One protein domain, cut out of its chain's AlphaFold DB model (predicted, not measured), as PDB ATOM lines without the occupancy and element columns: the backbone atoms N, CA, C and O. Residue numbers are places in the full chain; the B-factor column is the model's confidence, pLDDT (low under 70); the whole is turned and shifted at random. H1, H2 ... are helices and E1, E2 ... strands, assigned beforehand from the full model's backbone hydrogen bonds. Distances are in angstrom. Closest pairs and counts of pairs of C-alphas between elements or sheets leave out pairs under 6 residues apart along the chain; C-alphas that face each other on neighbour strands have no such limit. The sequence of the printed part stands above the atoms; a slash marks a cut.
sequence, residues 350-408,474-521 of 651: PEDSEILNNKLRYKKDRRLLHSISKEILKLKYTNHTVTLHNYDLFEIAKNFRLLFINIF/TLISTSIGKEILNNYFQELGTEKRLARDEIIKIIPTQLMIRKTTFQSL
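AT A GLANCE: This is residues 350 to 408 and 474 to 521 of the 651 residues of an uncharacterized protein of Candidatus Heimdallarchaeota archaeon LC_3 (UniProt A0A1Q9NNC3). A strongly twisted wall of five strands is covered on one face by three helices, H2, H3 and H4, with the short helix H1 beyond them, packed on H4 and away from the sheet. The other face has no named helix on it; H2 and H3 with the sheet make two layers, helices on one face of a sheet. The 107 printed residues hold four named helices and five strands in the order H1, H2, E1, H3, E2, E3, H4, E4, E5, a mixed class. The sheet runs E1, E5, E4, E3, E2, antiparallel throughout. The whole is compact and rounded, with a radius of gyration of the C-alphas of 13.0 A and spans of 36 by 31 by 28 A.

HOW THE PARTS SIT: Strands E4, residues 502 to 507, and E5, residues 510 to 515, form a hairpin, with N 505 and O 512 at 2.9 A, within hydrogen-bond range. Beside E5 is edge strand E1, residues 386 to 388, with N 387 and O 511 at 2.9 A. Beside E4 is E3, residues 474 to 477, with N 475 and O 506 at 2.8 A. Edge strand E2, residues 404 to 408, neighbours E3, with N 405 and O 476 at 2.8 A. H2, residues 363 to 382, is on the sheet at a height of 10.7 A, slantwise to the strands at 56 degrees to E5 on the local plane; its closest C-alphas to E5 are those of Ile 376 and Ile 513, 7.4 A apart. H3, residues 393 to 399, lies over E3 on the same face; the closest C-alphas, of Ala 397 and Leu 475, are 7.3 A apart. H4, residues 479 to 492, also on that face, runs across the strands at 76 degrees to E4 on the local plane; the closest C-alphas, of Lys 482 and Ile 503, are 7.8 A apart. H1, residues 354 to 359, is not on the sheet; it touches H4 at residues 484 to 488 alone, at a shallow tilt of 25 degrees, opposite ways, the closest C-alphas being those of Ile 355 and Tyr 488, 6.3 A apart. In H1, H2, H3 and H4, every O i to N i+4 pair is within hydrogen-bond range.

IN THESE COORDINATES: H1 starts at C-alpha 354 (2.082, 80.885, 79.967). H2 measures 28.7 A, H4 19.9 A, E4 16.2 A and E5 15.9 A. E5 ends at C-alpha 515 (25.193, 91.135, 66.277).

THE WHOLE: The C-alphas farthest apart, of Asp 352 and Leu 521, are 40.2 A apart. Residues 409 to 473 are not printed; C-alphas 408 and 474 are 6.3 A apart across the cut. No link that is printed whole is long. Mean pLDDT of the printed part is 82.8; residues 517 to 521 are under 70.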
ATOM      1  N   PRO A 350       9.199  80.083  86.742       71.50
ATOM      2  CA  PRO A 350       8.998  79.670  85.354       71.50
ATOM      3  C   PRO A 350       7.780  78.763  85.175       71.50
ATOM      4  O   PRO A 350       7.286  78.614  84.060       71.50
ATOM      5  N   GLU A 351       7.290  78.148  86.251       72.88
ATOM      6  CA  GLU A 351       6.108  77.296  86.227       72.88
ATOM      7  C   GLU A 351       4.806  78.075  85.979       72.88
ATOM      8  O   GLU A 351       3.875  77.513  85.402       72.88
ATOM      9  N   ASP A 352       4.767  79.360  86.337       70.06
ATOM     10  CA  ASP A 352       3.609  80.236  86.126       70.06
ATOM     11  C   ASP A 352       3.653  80.962  84.760       70.06
ATOM     12  O   ASP A 352       2.757  81.750  84.439       70.06
ATOM     13  N   SER A 353       4.678  80.710  83.931       77.75
ATOM     14  CA  SER A 353       4.793  81.322  82.603       77.75
ATOM     15  C   SER A 353       3.901  80.637  81.582       77.75
ATOM     16  O   SER A 353       4.055  79.453  81.290       77.75
ATOM     17  N   GLU A 354       3.003  81.406  80.978       79.19
ATOM     18  CA  GLU A 354       2.082  80.885  79.967       79.19
ATOM     19  C   GLU A 354       2.818  80.524  78.674       79.19
ATOM     20  O   GLU A 354       2.601  79.457  78.099       79.19
ATOM     21  N   ILE A 355       3.766  81.368  78.262       82.44
ATOM     22  CA  ILE A 355       4.583  81.143  77.065       82.44
ATOM     23  C   ILE A 355       5.365  79.839  77.205       82.44
ATOM     24  O   ILE A 355       5.383  79.019  76.285       82.44
ATOM     25  N   LEU A 356       5.986  79.623  78.367       82.50
ATOM     26  CA  LEU A 356       6.727  78.397  78.621       82.50
ATOM     27  C   LEU A 356       5.802  77.184  78.726       82.50
ATOM     28  O   LEU A 356       6.140  76.141  78.180       82.50
ATOM     29  N   ASN A 357       4.643  77.307  79.373       80.75
ATOM     30  CA  ASN A 357       3.691  76.202  79.516       80.75
ATOM     31  C   ASN A 357       3.115  75.754  78.168       80.75
ATOM     32  O   ASN A 357       3.001  74.555  77.922       80.75
ATOM     33  N   ASN A 358       2.837  76.698  77.270       80.75
ATOM     34  CA  ASN A 358       2.307  76.405  75.940       80.75
ATOM     35  C   ASN A 358       3.366  75.824  74.994       80.75
ATOM     36  O   ASN A 358       3.033  75.080  74.072       80.75
ATOM     37  N   LYS A 359       4.646  76.172  75.181       80.38
ATOM     38  CA  LYS A 359       5.736  75.734  74.291       80.38
ATOM     39  C   LYS A 359       6.522  74.536  74.819       80.38
ATOM     40  O   LYS A 359       7.141  73.838  74.019       80.38
ATOM     41  N   LEU A 360       6.509  74.281  76.129       81.81
ATOM     42  CA  LEU A 360       7.322  73.254  76.779       81.81
ATOM     43  C   LEU A 360       6.482  72.365  77.694       81.81
ATOM     44  O   LEU A 360       5.910  72.804  78.690       81.81
ATOM     45  N   ARG A 361       6.510  71.062  77.411       77.81
ATOM     46  CA  ARG A 361       5.744  70.059  78.160       77.81
ATOM     47  C   ARG A 361       6.322  69.773  79.548       77.81
ATOM     48  O   ARG A 361       5.578  69.578  80.507       77.81
ATOM     49  N   TYR A 362       7.648  69.710  79.677       79.50
ATOM     50  CA  TYR A 362       8.292  69.228  80.900       79.50
ATOM     51  C   TYR A 362       8.774  70.368  81.801       79.50
ATOM     52  O   TYR A 362       9.358  71.353  81.358       79.50
ATOM     53  N   LYS A 363       8.579  70.207  83.118       77.38
ATOM     54  CA  LYS A 363       9.005  71.179  84.142       77.38
ATOM     55  C   LYS A 363      10.516  71.443  84.123       77.38
ATOM     56  O   LYS A 363      10.940  72.581  84.291       77.38
ATOM     57  N   LYS A 364      11.324  70.402  83.896       79.06
ATOM     58  CA  LYS A 364      12.785  70.532  83.800       79.06
ATOM     59  C   LYS A 364      13.221  71.432  82.635       79.06
ATOM     60  O   LYS A 364      14.106  72.258  82.816       79.06
ATOM     61  N   ASP A 365      12.525  71.358  81.502       83.00
ATOM     62  CA  ASP A 365      12.848  72.140  80.306       83.00
ATOM     63  C   ASP A 365      12.486  73.611  80.519       83.00
ATOM     64  O   ASP A 365      13.262  74.500  80.178       83.00
ATOM     65  N   ARG A 366      11.348  73.877  81.179       85.38
ATOM     66  CA  ARG A 366      10.959  75.234  81.595       85.38
ATOM     67  C   ARG A 366      12.021  75.873  82.492       85.38
ATOM     68  O   ARG A 366      12.384  77.027  82.288       85.38
ATOM     69  N   ARG A 367      12.568  75.114  83.448       81.81
ATOM     70  CA  ARG A 367      13.647  75.579  84.338       81.81
ATOM     71  C   ARG A 367      14.958  75.830  83.591       81.81
ATOM     72  O   ARG A 367      15.596  76.851  83.835       81.81
ATOM     73  N   LEU A 368      15.334  74.947  82.664       84.31
ATOM     74  CA  LEU A 368      16.535  75.114  81.842       84.31
ATOM     75  C   LEU A 368      16.434  76.358  80.947       84.31
ATOM     76  O   LEU A 368      17.336  77.193  80.963       84.31
ATOM     77  N   LEU A 369      15.316  76.545  80.238       87.50
ATOM     78  CA  LEU A 369      15.121  77.732  79.401       87.50
ATOM     79  C   LEU A 369      15.049  79.020  80.230       87.50
ATOM     80  O   LEU A 369      15.562  80.055  79.804       87.50
ATOM     81  N   HIS A 370      14.465  78.963  81.428       85.56
ATOM     82  CA  HIS A 370      14.485  80.077  82.371       85.56
ATOM     83  C   HIS A 370      15.914  80.431  82.806       85.56
ATOM     84  O   HIS A 370      16.264  81.606  82.796       85.56
ATOM     85  N   SER A 371      16.768  79.444  83.099       82.25
ATOM     86  CA  SER A 371      18.191  79.679  83.395       82.25
ATOM     87  C   SER A 371      18.924  80.337  82.219       82.25
ATOM     88  O   SER A 371      19.569  81.366  82.404       82.25
ATOM     89  N   ILE A 372      18.743  79.824  80.997       88.56
ATOM     90  CA  ILE A 372      19.321  80.412  79.774       88.56
ATOM     91  C   ILE A 372      18.843  81.863  79.592       88.56
ATOM     92  O   ILE A 372      19.630  82.761  79.301       88.56
ATOM     93  N   SER A 373      17.552  82.110  79.820       88.62
ATOM     94  CA  SER A 373      16.935  83.439  79.743       88.62
ATOM     95  C   SER A 373      17.539  84.423  80.749       88.62
ATOM     96  O   SER A 373      17.790  85.575  80.393       88.62
ATOM     97  N   LYS A 374      17.818  83.977  81.984       82.75
ATOM     98  CA  LYS A 374      18.491  84.785  83.016       82.75
ATOM     99  C   LYS A 374      19.875  85.231  82.554       82.75
ATOM    100  O   LYS A 374      20.192  86.415  82.649       82.75
ATOM    101  N   GLU A 375      20.671  84.310  82.014       86.25
ATOM    102  CA  GLU A 375      22.012  84.617  81.507       86.25
ATOM    103  C   GLU A 375      21.965  85.595  80.320       86.25
ATOM    104  O   GLU A 375      22.720  86.567  80.290       86.25
ATOM    105  N   ILE A 376      21.020  85.427  79.386       91.12
ATOM    106  CA  ILE A 376      20.823  86.369  78.269       91.12
ATOM    107  C   ILE A 376      20.469  87.769  78.786       91.12
ATOM    108  O   ILE A 376      21.049  88.764  78.348       91.12
ATOM    109  N   LEU A 377      19.530  87.873  79.727       87.94
ATOM    110  CA  LEU A 377      19.141  89.163  80.295       87.94
ATOM    111  C   LEU A 377      20.300  89.809  81.052       87.94
ATOM    112  O   LEU A 377      20.541  91.003  80.879       87.94
ATOM    113  N   LYS A 378      21.074  89.034  81.818       85.75
ATOM    114  CA  LYS A 378      22.283  89.512  82.499       85.75
ATOM    115  C   LYS A 378      23.261  90.154  81.522       85.75
ATOM    116  O   LYS A 378      23.729  91.264  81.776       85.75
ATOM    117  N   LEU A 379      23.506  89.519  80.377       89.31
ATOM    118  CA  LEU A 379      24.312  90.100  79.302       89.31
ATOM    119  C   LEU A 379      23.723  91.428  78.797       89.31
ATOM    120  O   LEU A 379      24.430  92.432  78.742       89.31
ATOM    121  N   LYS A 380      22.411  91.486  78.529       89.31
ATOM    122  CA  LYS A 380      21.729  92.706  78.044       89.31
ATOM    123  C   LYS A 380      21.704  93.865  79.048       89.31
ATOM    124  O   LYS A 380      21.681  95.019  78.623       89.31
ATOM    125  N   TYR A 381      21.649  93.591  80.351       85.19
ATOM    126  CA  TYR A 381      21.654  94.627  81.393       85.19
ATOM    127  C   TYR A 381      23.061  95.123  81.714       85.19
ATOM    128  O   TYR A 381      23.248  96.311  81.945       85.19
ATOM    129  N   THR A 382      24.051  94.231  81.684       83.56
ATOM    130  CA  THR A 382      25.453  94.581  81.959       83.56
ATOM    131  C   THR A 382      26.217  95.041  80.714       83.56
ATOM    132  O   THR A 382      27.401  95.342  80.814       83.56
ATOM    133  N   ASN A 383      25.568  95.071  79.543       83.12
ATOM    134  CA  ASN A 383      26.172  95.331  78.230       83.12
ATOM    135  C   ASN A 383      27.347  94.397  77.868       83.12
ATOM    136  O   ASN A 383      28.140  94.709  76.979       83.12
ATOM    137  N   HIS A 384      27.446  93.233  78.513       87.94
ATOM    138  CA  HIS A 384      28.375  92.183  78.110       87.94
ATOM    139  C   HIS A 384      27.783  91.372  76.955       87.94
ATOM    140  O   HIS A 384      26.570  91.290  76.775       87.94
ATOM    141  N   THR A 385      28.646  90.731  76.174       89.38
ATOM    142  CA  THR A 385      28.236  89.907  75.026       89.38
ATOM    143  C   THR A 385      28.481  88.421  75.236       89.38
ATOM    144  O   THR A 385      28.055  87.633  74.398       89.38
ATOM    145  N   VAL A 386      29.148  88.022  76.326       91.56
ATOM    146  CA  VAL A 386      29.557  86.636  76.603       91.56
ATOM    147  C   VAL A 386      29.483  86.340  78.100       91.56
ATOM    148  O   VAL A 386      29.900  87.165  78.910       91.56
ATOM    149  N   THR A 387      28.976  85.161  78.457       89.69
ATOM    150  CA  THR A 387      28.996  84.596  79.817       89.69
ATOM    151  C   THR A 387      29.395  83.123  79.758       89.69
ATOM    152  O   THR A 387      29.205  82.468  78.730       89.69
ATOM    153  N   LEU A 388      29.961  82.608  80.849       85.44
ATOM    154  CA  LEU A 388      30.314  81.194  80.977       85.44
ATOM    155  C   LEU A 388      29.101  80.375  81.435       85.44
ATOM    156  O   LEU A 388      28.320  80.840  82.263       85.44
ATOM    157  N   HIS A 389      28.973  79.142  80.952       84.00
ATOM    158  CA  HIS A 389      27.963  78.190  81.426       84.00
ATOM    159  C   HIS A 389      28.437  76.743  81.311       84.00
ATOM    160  O   HIS A 389      29.406  76.468  80.614       84.00
ATOM    161  N   ASN A 390      27.656  75.814  81.874       76.75
ATOM    162  CA  ASN A 390      27.850  74.364  81.734       76.75
ATOM    163  C   ASN A 390      26.555  73.629  81.365       76.75
ATOM    164  O   ASN A 390      26.236  72.576  81.911       76.75
ATOM    165  N   TYR A 391      25.742  74.214  80.488       83.88
ATOM    166  CA  TYR A 391      24.566  73.519  79.986       83.88
ATOM    167  C   TYR A 391      24.952  72.290  79.156       83.88
ATOM    168  O   TYR A 391      25.908  72.335  78.383       83.88
ATOM    169  N   ASP A 392      24.159  71.220  79.246       82.56
ATOM    170  CA  ASP A 392      24.241  70.119  78.287       82.56
ATOM    171  C   ASP A 392      23.612  70.568  76.961       82.56
ATOM    172  O   ASP A 392      22.385  70.649  76.819       82.56
ATOM    173  N   LEU A 393      24.457  70.872  75.972       84.44
ATOM    174  CA  LEU A 393      23.993  71.304  74.657       84.44
ATOM    175  C   LEU A 393      23.120  70.232  73.985       84.44
ATOM    176  O   LEU A 393      22.238  70.606  73.215       84.44
ATOM    177  N   PHE A 394      23.310  68.930  74.245       80.56
ATOM    178  CA  PHE A 394      22.452  67.887  73.666       80.56
ATOM    179  C   PHE A 394      21.042  67.947  74.239       80.56
ATOM    180  O   PHE A 394      20.073  67.745  73.505       80.56
ATOM    181  N   GLU A 395      20.915  68.234  75.536       83.06
ATOM    182  CA  GLU A 395      19.610  68.436  76.156       83.06
ATOM    183  C   GLU A 395      18.923  69.675  75.570       83.06
ATOM    184  O   GLU A 395      17.748  69.597  75.198       83.06
ATOM    185  N   ILE A 396      19.665  70.775  75.382       86.56
ATOM    186  CA  ILE A 396      19.130  71.988  74.749       86.56
ATOM    187  C   ILE A 396      18.689  71.695  73.308       86.56
ATOM    188  O   ILE A 396      17.544  71.959  72.937       86.56
ATOM    189  N   ALA A 397      19.566  71.097  72.506       83.25
ATOM    190  CA  ALA A 397      19.316  70.762  71.110       83.25
ATOM    191  C   ALA A 397      18.129  69.807  70.927       83.25
ATOM    192  O   ALA A 397      17.387  69.897  69.949       83.25
ATOM    193  N   LYS A 398      17.937  68.875  71.865       81.88
ATOM    194  CA  LYS A 398      16.825  67.924  71.855       81.88
ATOM    195  C   LYS A 398      15.503  68.586  72.228       81.88
ATOM    196  O   LYS A 398      14.509  68.355  71.537       81.88
ATOM    197  N   ASN A 399      15.481  69.364  73.310       82.44
ATOM    198  CA  ASN A 399      14.238  69.849  73.917       82.44
ATOM    199  C   ASN A 399      13.784  71.196  73.331       82.44
ATOM    200  O   ASN A 399      12.598  71.514  73.387       82.44
ATOM    201  N   PHE A 400      14.689  71.962  72.710       85.19
ATOM    202  CA  PHE A 400      14.417  73.310  72.198       85.19
ATOM    203  C   PHE A 400      14.690  73.463  70.695       85.19
ATOM    204  O   PHE A 400      15.117  74.523  70.241       85.19
ATOM    205  N   ARG A 401      14.391  72.430  69.898       77.38
ATOM    206  CA  ARG A 401      14.599  72.418  68.432       77.38
ATOM    207  C   ARG A 401      13.936  73.574  67.679       77.38
ATOM    208  O   ARG A 401      14.417  73.973  66.629       77.38
ATOM    209  N   LEU A 402      12.822  74.097  68.193       78.25
ATOM    210  CA  LEU A 402      12.146  75.258  67.603       78.25
ATOM    211  C   LEU A 402      12.868  76.574  67.920       78.25
ATOM    212  O   LEU A 402      12.726  77.545  67.180       78.25
ATOM    213  N   LEU A 403      13.621  76.619  69.022       84.81
ATOM    214  CA  LEU A 403      14.282  77.827  69.507       84.81
ATOM    215  C   LEU A 403      15.717  77.934  68.993       84.81
ATOM    216  O   LEU A 403      16.189  79.048  68.779       84.81
ATOM    217  N   PHE A 404      16.400  76.804  68.797       86.88
ATOM    218  CA  PHE A 404      17.801  76.761  68.395       86.88
ATOM    219  C   PHE A 404      18.032  75.800  67.227       86.88
ATOM    220  O   PHE A 404      17.498  74.694  67.195       86.88
ATOM    221  N   ILE A 405      18.881  76.231  66.298       81.31
ATOM    222  CA  ILE A 405      19.476  75.407  65.246       81.31
ATOM    223  C   ILE A 405      20.790  74.858  65.779       81.31
ATOM    224  O   ILE A 405      21.588  75.603  66.350       81.31
ATOM    225  N   ASN A 406      21.025  73.572  65.548       79.38
ATOM    226  CA  ASN A 406      22.272  72.912  65.903       79.38
ATOM    227  C   ASN A 406      23.193  72.925  64.683       79.38
ATOM    228  O   ASN A 406      22.787  72.524  63.593       79.38
ATOM    229  N   ILE A 407      24.423  73.377  64.874       74.81
ATOM    230  CA  ILE A 407      25.481  73.363  63.872       74.81
ATOM    231  C   ILE A 407      26.612  72.521  64.432       74.81
ATOM    232  O   ILE A 407      27.072  72.756  65.550       74.81
ATOM    233  N   PHE A 408      27.050  71.543  63.653       71.62
ATOM    234  CA  PHE A 408      28.223  70.753  63.979       71.62
ATOM    235  C   PHE A 408      29.415  71.256  63.179       71.62
ATOM    236  O   PHE A 408      29.478  71.074  61.960       71.62
ATOM    237  N   THR A 474      27.555  73.830  68.101       84.19
ATOM    238  CA  THR A 474      27.171  75.226  68.251       84.19
ATOM    239  C   THR A 474      25.655  75.321  68.113       84.19
ATOM    240  O   THR A 474      25.087  74.848  67.133       84.19
ATOM    241  N   LEU A 475      24.986  75.973  69.060       87.88
ATOM    242  CA  LEU A 475      23.557  76.273  68.969       87.88
ATOM    243  C   LEU A 475      23.359  77.741  68.606       87.88
ATOM    244  O   LEU A 475      23.968  78.615  69.225       87.88
ATOM    245  N   ILE A 476      22.492  78.022  67.634       88.88
ATOM    246  CA  ILE A 476      22.153  79.387  67.211       88.88
ATOM    247  C   ILE A 476      20.645  79.598  67.304       88.88
ATOM    248  O   ILE A 476      19.875  78.787  66.800       88.88
ATOM    249  N   SER A 477      20.204  80.690  67.928       90.44
ATOM    250  CA  SER A 477      18.773  81.007  68.041       90.44
ATOM    251  C   SER A 477      18.104  81.203  66.675       90.44
ATOM    252  O   SER A 477      18.591  81.993  65.863       90.44
ATOM    253  N   THR A 478      16.944  80.580  66.465       84.62
ATOM    254  CA  THR A 478      16.056  80.828  65.315       84.62
ATOM    255  C   THR A 478      15.315  82.165  65.467       84.62
ATOM    256  O   THR A 478      15.275  82.757  66.548       84.62
ATOM    257  N   SER A 479      14.672  82.648  64.398       82.25
ATOM    258  CA  SER A 479      13.748  83.794  64.471       82.25
ATOM    259  C   SER A 479      12.601  83.543  65.456       82.25
ATOM    260  O   SER A 479      12.357  84.375  66.328       82.25
ATOM    261  N   ILE A 480      11.977  82.364  65.374       82.44
ATOM    262  CA  ILE A 480      10.912  81.911  66.280       82.44
ATOM    263  C   ILE A 480      11.426  81.850  67.724       82.44
ATOM    264  O   ILE A 480      10.759  82.300  68.652       82.44
ATOM    265  N   GLY A 481      12.640  81.338  67.933       87.31
ATOM    266  CA  GLY A 481      13.271  81.263  69.246       87.31
ATOM    267  C   GLY A 481      13.480  82.633  69.873       87.31
ATOM    268  O   GLY A 481      13.166  82.822  71.046       87.31
ATOM    269  N   LYS A 482      13.941  83.610  69.086       90.06
ATOM    270  CA  LYS A 482      14.068  85.001  69.541       90.06
ATOM    271  C   LYS A 482      12.723  85.616  69.901       90.06
ATOM    272  O   LYS A 482      12.645  86.328  70.895       90.06
ATOM    273  N   GLU A 483      11.679  85.345  69.123       88.88
ATOM    274  CA  GLU A 483      10.326  85.816  69.421       88.88
ATOM    275  C   GLU A 483       9.809  85.230  70.740       88.88
ATOM    276  O   GLU A 483       9.396  85.979  71.622       88.88
ATOM    277  N   ILE A 484       9.924  83.910  70.925       89.00
ATOM    278  CA  ILE A 484       9.535  83.228  72.169       89.00
ATOM    279  C   ILE A 484      10.300  83.806  73.366       89.00
ATOM    280  O   ILE A 484       9.688  84.112  74.387       89.00
ATOM    281  N   LEU A 485      11.618  83.993  73.240       91.12
ATOM    282  CA  LEU A 485      12.443  84.581  74.297       91.12
ATOM    283  C   LEU A 485      12.045  86.029  74.592       91.12
ATOM    284  O   LEU A 485      11.898  86.383  75.755       91.12
ATOM    285  N   ASN A 486      11.807  86.855  73.573       91.31
ATOM    286  CA  ASN A 486      11.374  88.241  73.757       91.31
ATOM    287  C   ASN A 486       9.986  88.345  74.401       91.31
ATOM    288  O   ASN A 486       9.784  89.182  75.280       91.31
ATOM    289  N   ASN A 487       9.046  87.485  74.012       88.12
ATOM    290  CA  ASN A 487       7.735  87.413  74.651       88.12
ATOM    291  C   ASN A 487       7.890  86.976  76.113       88.12
ATOM    292  O   ASN A 487       7.254  87.532  77.007       88.12
ATOM    293  N   TYR A 488       8.787  86.022  76.377       87.56
ATOM    294  CA  TYR A 488       9.061  85.575  77.733       87.56
ATOM    295  C   TYR A 488       9.705  86.678  78.585       87.56
ATOM    296  O   TYR A 488       9.303  86.898  79.726       87.56
ATOM    297  N   PHE A 489      10.633  87.449  78.018       86.50
ATOM    298  CA  PHE A 489      11.204  88.644  78.643       86.50
ATOM    299  C   PHE A 489      10.104  89.660  78.987       86.50
ATOM    300  O   PHE A 489      10.043  90.163  80.110       86.50
ATOM    301  N   GLN A 490       9.163  89.896  78.077       83.44
ATOM    302  CA  GLN A 490       8.018  90.755  78.355       83.44
ATOM    303  C   GLN A 490       7.150  90.222  79.510       83.44
ATOM    304  O   GLN A 490       6.773  90.995  80.388       83.44
ATOM    305  N   GLU A 491       6.889  88.913  79.593       78.94
ATOM    306  CA  GLU A 491       6.146  88.312  80.718       78.94
ATOM    307  C   GLU A 491       6.888  88.469  82.066       78.94
ATOM    308  O   GLU A 491       6.274  88.690  83.130       78.94
ATOM    309  N   LEU A 492       8.223  88.422  82.020       75.00
ATOM    310  CA  LEU A 492       9.095  88.729  83.151       75.00
ATOM    311  C   LEU A 492       9.067  90.219  83.533       75.00
ATOM    312  O   LEU A 492       9.358  90.538  84.682       75.00
ATOM    313  N   GLY A 493       8.570  91.103  82.666       71.94
ATOM    314  CA  GLY A 493       8.435  92.539  82.924       71.94
ATOM    315  C   GLY A 493       9.712  93.328  82.639       71.94
ATOM    316  O   GLY A 493       9.932  94.364  83.250       71.94
ATOM    317  N   THR A 494      10.574  92.827  81.752       75.69
ATOM    318  CA  THR A 494      11.782  93.541  81.314       75.69
ATOM    319  C   THR A 494      11.538  94.291  80.010       75.69
ATOM    320  O   THR A 494      10.910  93.783  79.082       75.69
ATOM    321  N   GLU A 495      12.127  95.478  79.909       80.56
ATOM    322  CA  GLU A 495      12.161  96.272  78.677       80.56
ATOM    323  C   GLU A 495      13.238  95.788  77.694       80.56
ATOM    324  O   GLU A 495      13.160  96.042  76.491       80.56
ATOM    325  N   LYS A 496      14.257  95.062  78.181       86.56
ATOM    326  CA  LYS A 496      15.321  94.507  77.335       86.56
ATOM    327  C   LYS A 496      14.765  93.433  76.403       86.56
ATOM    328  O   LYS A 496      14.107  92.493  76.842       86.56
ATOM    329  N   ARG A 497      15.118  93.552  75.124       91.06
ATOM    330  CA  ARG A 497      14.783  92.605  74.055       91.06
ATOM    331  C   ARG A 497      16.017  92.289  73.213       91.06
ATOM    332  O   ARG A 497      16.963  93.081  73.156       91.06
ATOM    333  N   LEU A 498      15.991  91.134  72.560       91.94
ATOM    334  CA  LEU A 498      16.905  90.783  71.482       91.94
ATOM    335  C   LEU A 498      16.509  91.564  70.232       91.94
ATOM    336  O   LEU A 498      15.358  91.492  69.793       91.94
ATOM    337  N   ALA A 499      17.462  92.304  69.677       89.88
ATOM    338  CA  ALA A 499      17.276  93.050  68.444       89.88
ATOM    339  C   ALA A 499      17.163  92.111  67.231       89.88
ATOM    340  O   ALA A 499      17.497  90.921  67.277       89.88
ATOM    341  N   ARG A 500      16.683  92.653  66.107       83.00
ATOM    342  CA  ARG A 500      16.496  91.881  64.869       83.00
ATOM    343  C   ARG A 500      17.815  91.283  64.370       83.00
ATOM    344  O   ARG A 500      17.820  90.128  63.947       83.00
ATOM    345  N   ASP A 501      18.895  92.047  64.475       85.19
ATOM    346  CA  ASP A 501      20.267  91.690  64.111       85.19
ATOM    347  C   ASP A 501      21.016  90.946  65.224       85.19
ATOM    348  O   ASP A 501      22.154  90.554  65.025       85.19
ATOM    349  N   GLU A 502      20.430  90.710  66.397       90.69
ATOM    350  CA  GLU A 502      21.078  89.911  67.439       90.69
ATOM    351  C   GLU A 502      20.743  88.424  67.278       90.69
ATOM    352  O   GLU A 502      19.618  88.050  66.937       90.69
ATOM    353  N   ILE A 503      21.720  87.563  67.546       90.38
ATOM    354  CA  ILE A 503      21.551  86.116  67.704       90.38
ATOM    355  C   ILE A 503      22.162  85.663  69.022       90.38
ATOM    356  O   ILE A 503      23.152  86.225  69.496       90.38
ATOM    357  N   ILE A 504      21.580  84.612  69.586       94.38
ATOM    358  CA  ILE A 504      22.163  83.891  70.711       94.38
ATOM    359  C   ILE A 504      22.970  82.734  70.143       94.38
ATOM    360  O   ILE A 504      22.435  81.932  69.376       94.38
ATOM    361  N   LYS A 505      24.243  82.656  70.528       92.75
ATOM    362  CA  LYS A 505      25.141  81.543  70.221       92.75
ATOM    363  C   LYS A 505      25.489  80.826  71.524       92.75
ATOM    364  O   LYS A 505      26.002  81.469  72.433       92.75
ATOM    365  N   ILE A 506      25.221  79.528  71.614       92.06
ATOM    366  CA  ILE A 506      25.585  78.687  72.763       92.06
ATOM    367  C   ILE A 506      26.608  77.664  72.277       92.06
ATOM    368  O   ILE A 506      26.326  76.877  71.376       92.06
ATOM    369  N   ILE A 507      27.801  77.710  72.853       88.25
ATOM    370  CA  ILE A 507      28.887  76.743  72.657       88.25
ATOM    371  C   ILE A 507      29.176  76.087  74.017       88.25
ATOM    372  O   ILE A 507      28.713  76.612  75.021       88.25
ATOM    373  N   PRO A 508      29.930  74.984  74.116       83.19
ATOM    374  CA  PRO A 508      30.006  74.147  75.324       83.19
ATOM    375  C   PRO A 508      30.197  74.893  76.649       83.19
ATOM    376  O   PRO A 508      29.573  74.547  77.648       83.19
ATOM    377  N   THR A 509      31.015  75.945  76.643       82.81
ATOM    378  CA  THR A 509      31.369  76.714  77.840       82.81
ATOM    379  C   THR A 509      30.866  78.153  77.827       82.81
ATOM    380  O   THR A 509      31.081  78.866  78.807       82.81
ATOM    381  N   GLN A 510      30.244  78.623  76.740       90.19
ATOM    382  CA  GLN A 510      29.917  80.042  76.570       90.19
ATOM    383  C   GLN A 510      28.562  80.271  75.910       90.19
ATOM    384  O   GLN A 510      28.258  79.728  74.848       90.19
ATOM    385  N   LEU A 511      27.810  81.204  76.487       93.81
ATOM    386  CA  LEU A 511      26.616  81.781  75.889       93.81
ATOM    387  C   LEU A 511      26.964  83.196  75.456       93.81
ATOM    388  O   LEU A 511      27.503  83.983  76.235       93.81
ATOM    389  N   MET A 512      26.654  83.517  74.204       94.94
ATOM    390  CA  MET A 512      26.990  84.792  73.590       94.94
ATOM    391  C   MET A 512      25.767  85.448  72.961       94.94
ATOM    392  O   MET A 512      24.944  84.776  72.343       94.94
ATOM    393  N   ILE A 513      25.720  86.777  73.020       94.50
ATOM    394  CA  ILE A 513      24.855  87.605  72.178       94.50
ATOM    395  C   ILE A 513      25.749  88.252  71.127       94.50
ATOM    396  O   ILE A 513      26.661  89.015  71.447       94.50
ATOM    397  N   ARG A 514      25.511  87.927  69.857       89.31
ATOM    398  CA  ARG A 514      26.268  88.473  68.729       89.31
ATOM    399  C   ARG A 514      25.341  89.273  67.836       89.31
ATOM    400  O   ARG A 514      24.267  88.795  67.486       89.31
ATOM    401  N   LYS A 515      25.787  90.460  67.427       86.00
ATOM    402  CA  LYS A 515      25.193  91.135  66.277       86.00
ATOM    403  C   LYS A 515      25.616  90.403  65.018       86.00
ATOM    404  O   LYS A 515      26.774  90.013  64.878       86.00
ATOM    405  N   THR A 516      24.669  90.204  64.129       72.06
ATOM    406  CA  THR A 516      24.841  89.475  62.896       72.06
ATOM    407  C   THR A 516      24.126  90.203  61.773       72.06
ATOM    408  O   THR A 516      22.968  90.596  61.886       72.06
ATOM    409  N   THR A 517      24.832  90.373  60.663       59.84
ATOM    410  CA  THR A 517      24.267  90.787  59.375       59.84
ATOM    411  C   THR A 517      23.934  89.574  58.504       59.84
ATOM    412  O   THR A 517      23.659  89.733  57.318       59.84
ATOM    413  N   PHE A 518      23.995  88.360  59.068       48.09
ATOM    414  CA  PHE A 518      23.987  87.106  58.323       48.09
ATOM    415  C   PHE A 518      22.707  86.947  57.500       48.09
ATOM    416  O   PHE A 518      21.622  86.698  58.026       48.09
ATOM    417  N   GLN A 519      22.869  87.087  56.190       50.12
ATOM    418  CA  GLN A 519      21.923  86.657  55.176       50.12
ATOM    419  C   GLN A 519      22.358  85.250  54.759       50.12
ATOM    420  O   GLN A 519      23.494  85.058  54.327       50.12
ATOM    421  N   SER A 520      21.502  84.244  54.932       48.31
ATOM    422  CA  SER A 520      21.802  82.906  54.422       48.31
ATOM    423  C   SER A 520      21.713  82.918  52.898       48.31
ATOM    424  O   SER A 520      20.640  83.175  52.349       48.31
ATOM    425  N   LEU A 521      22.817  82.610  52.221       47.06
ATOM    426  CA  LEU A 521      22.796  82.252  50.807       47.06
ATOM    427  C   LEU A 521      22.244  80.832  50.700       47.06
ATOM    428  O   LEU A 521      22.880  79.880  51.154       47.06
TER     429      LEU A 521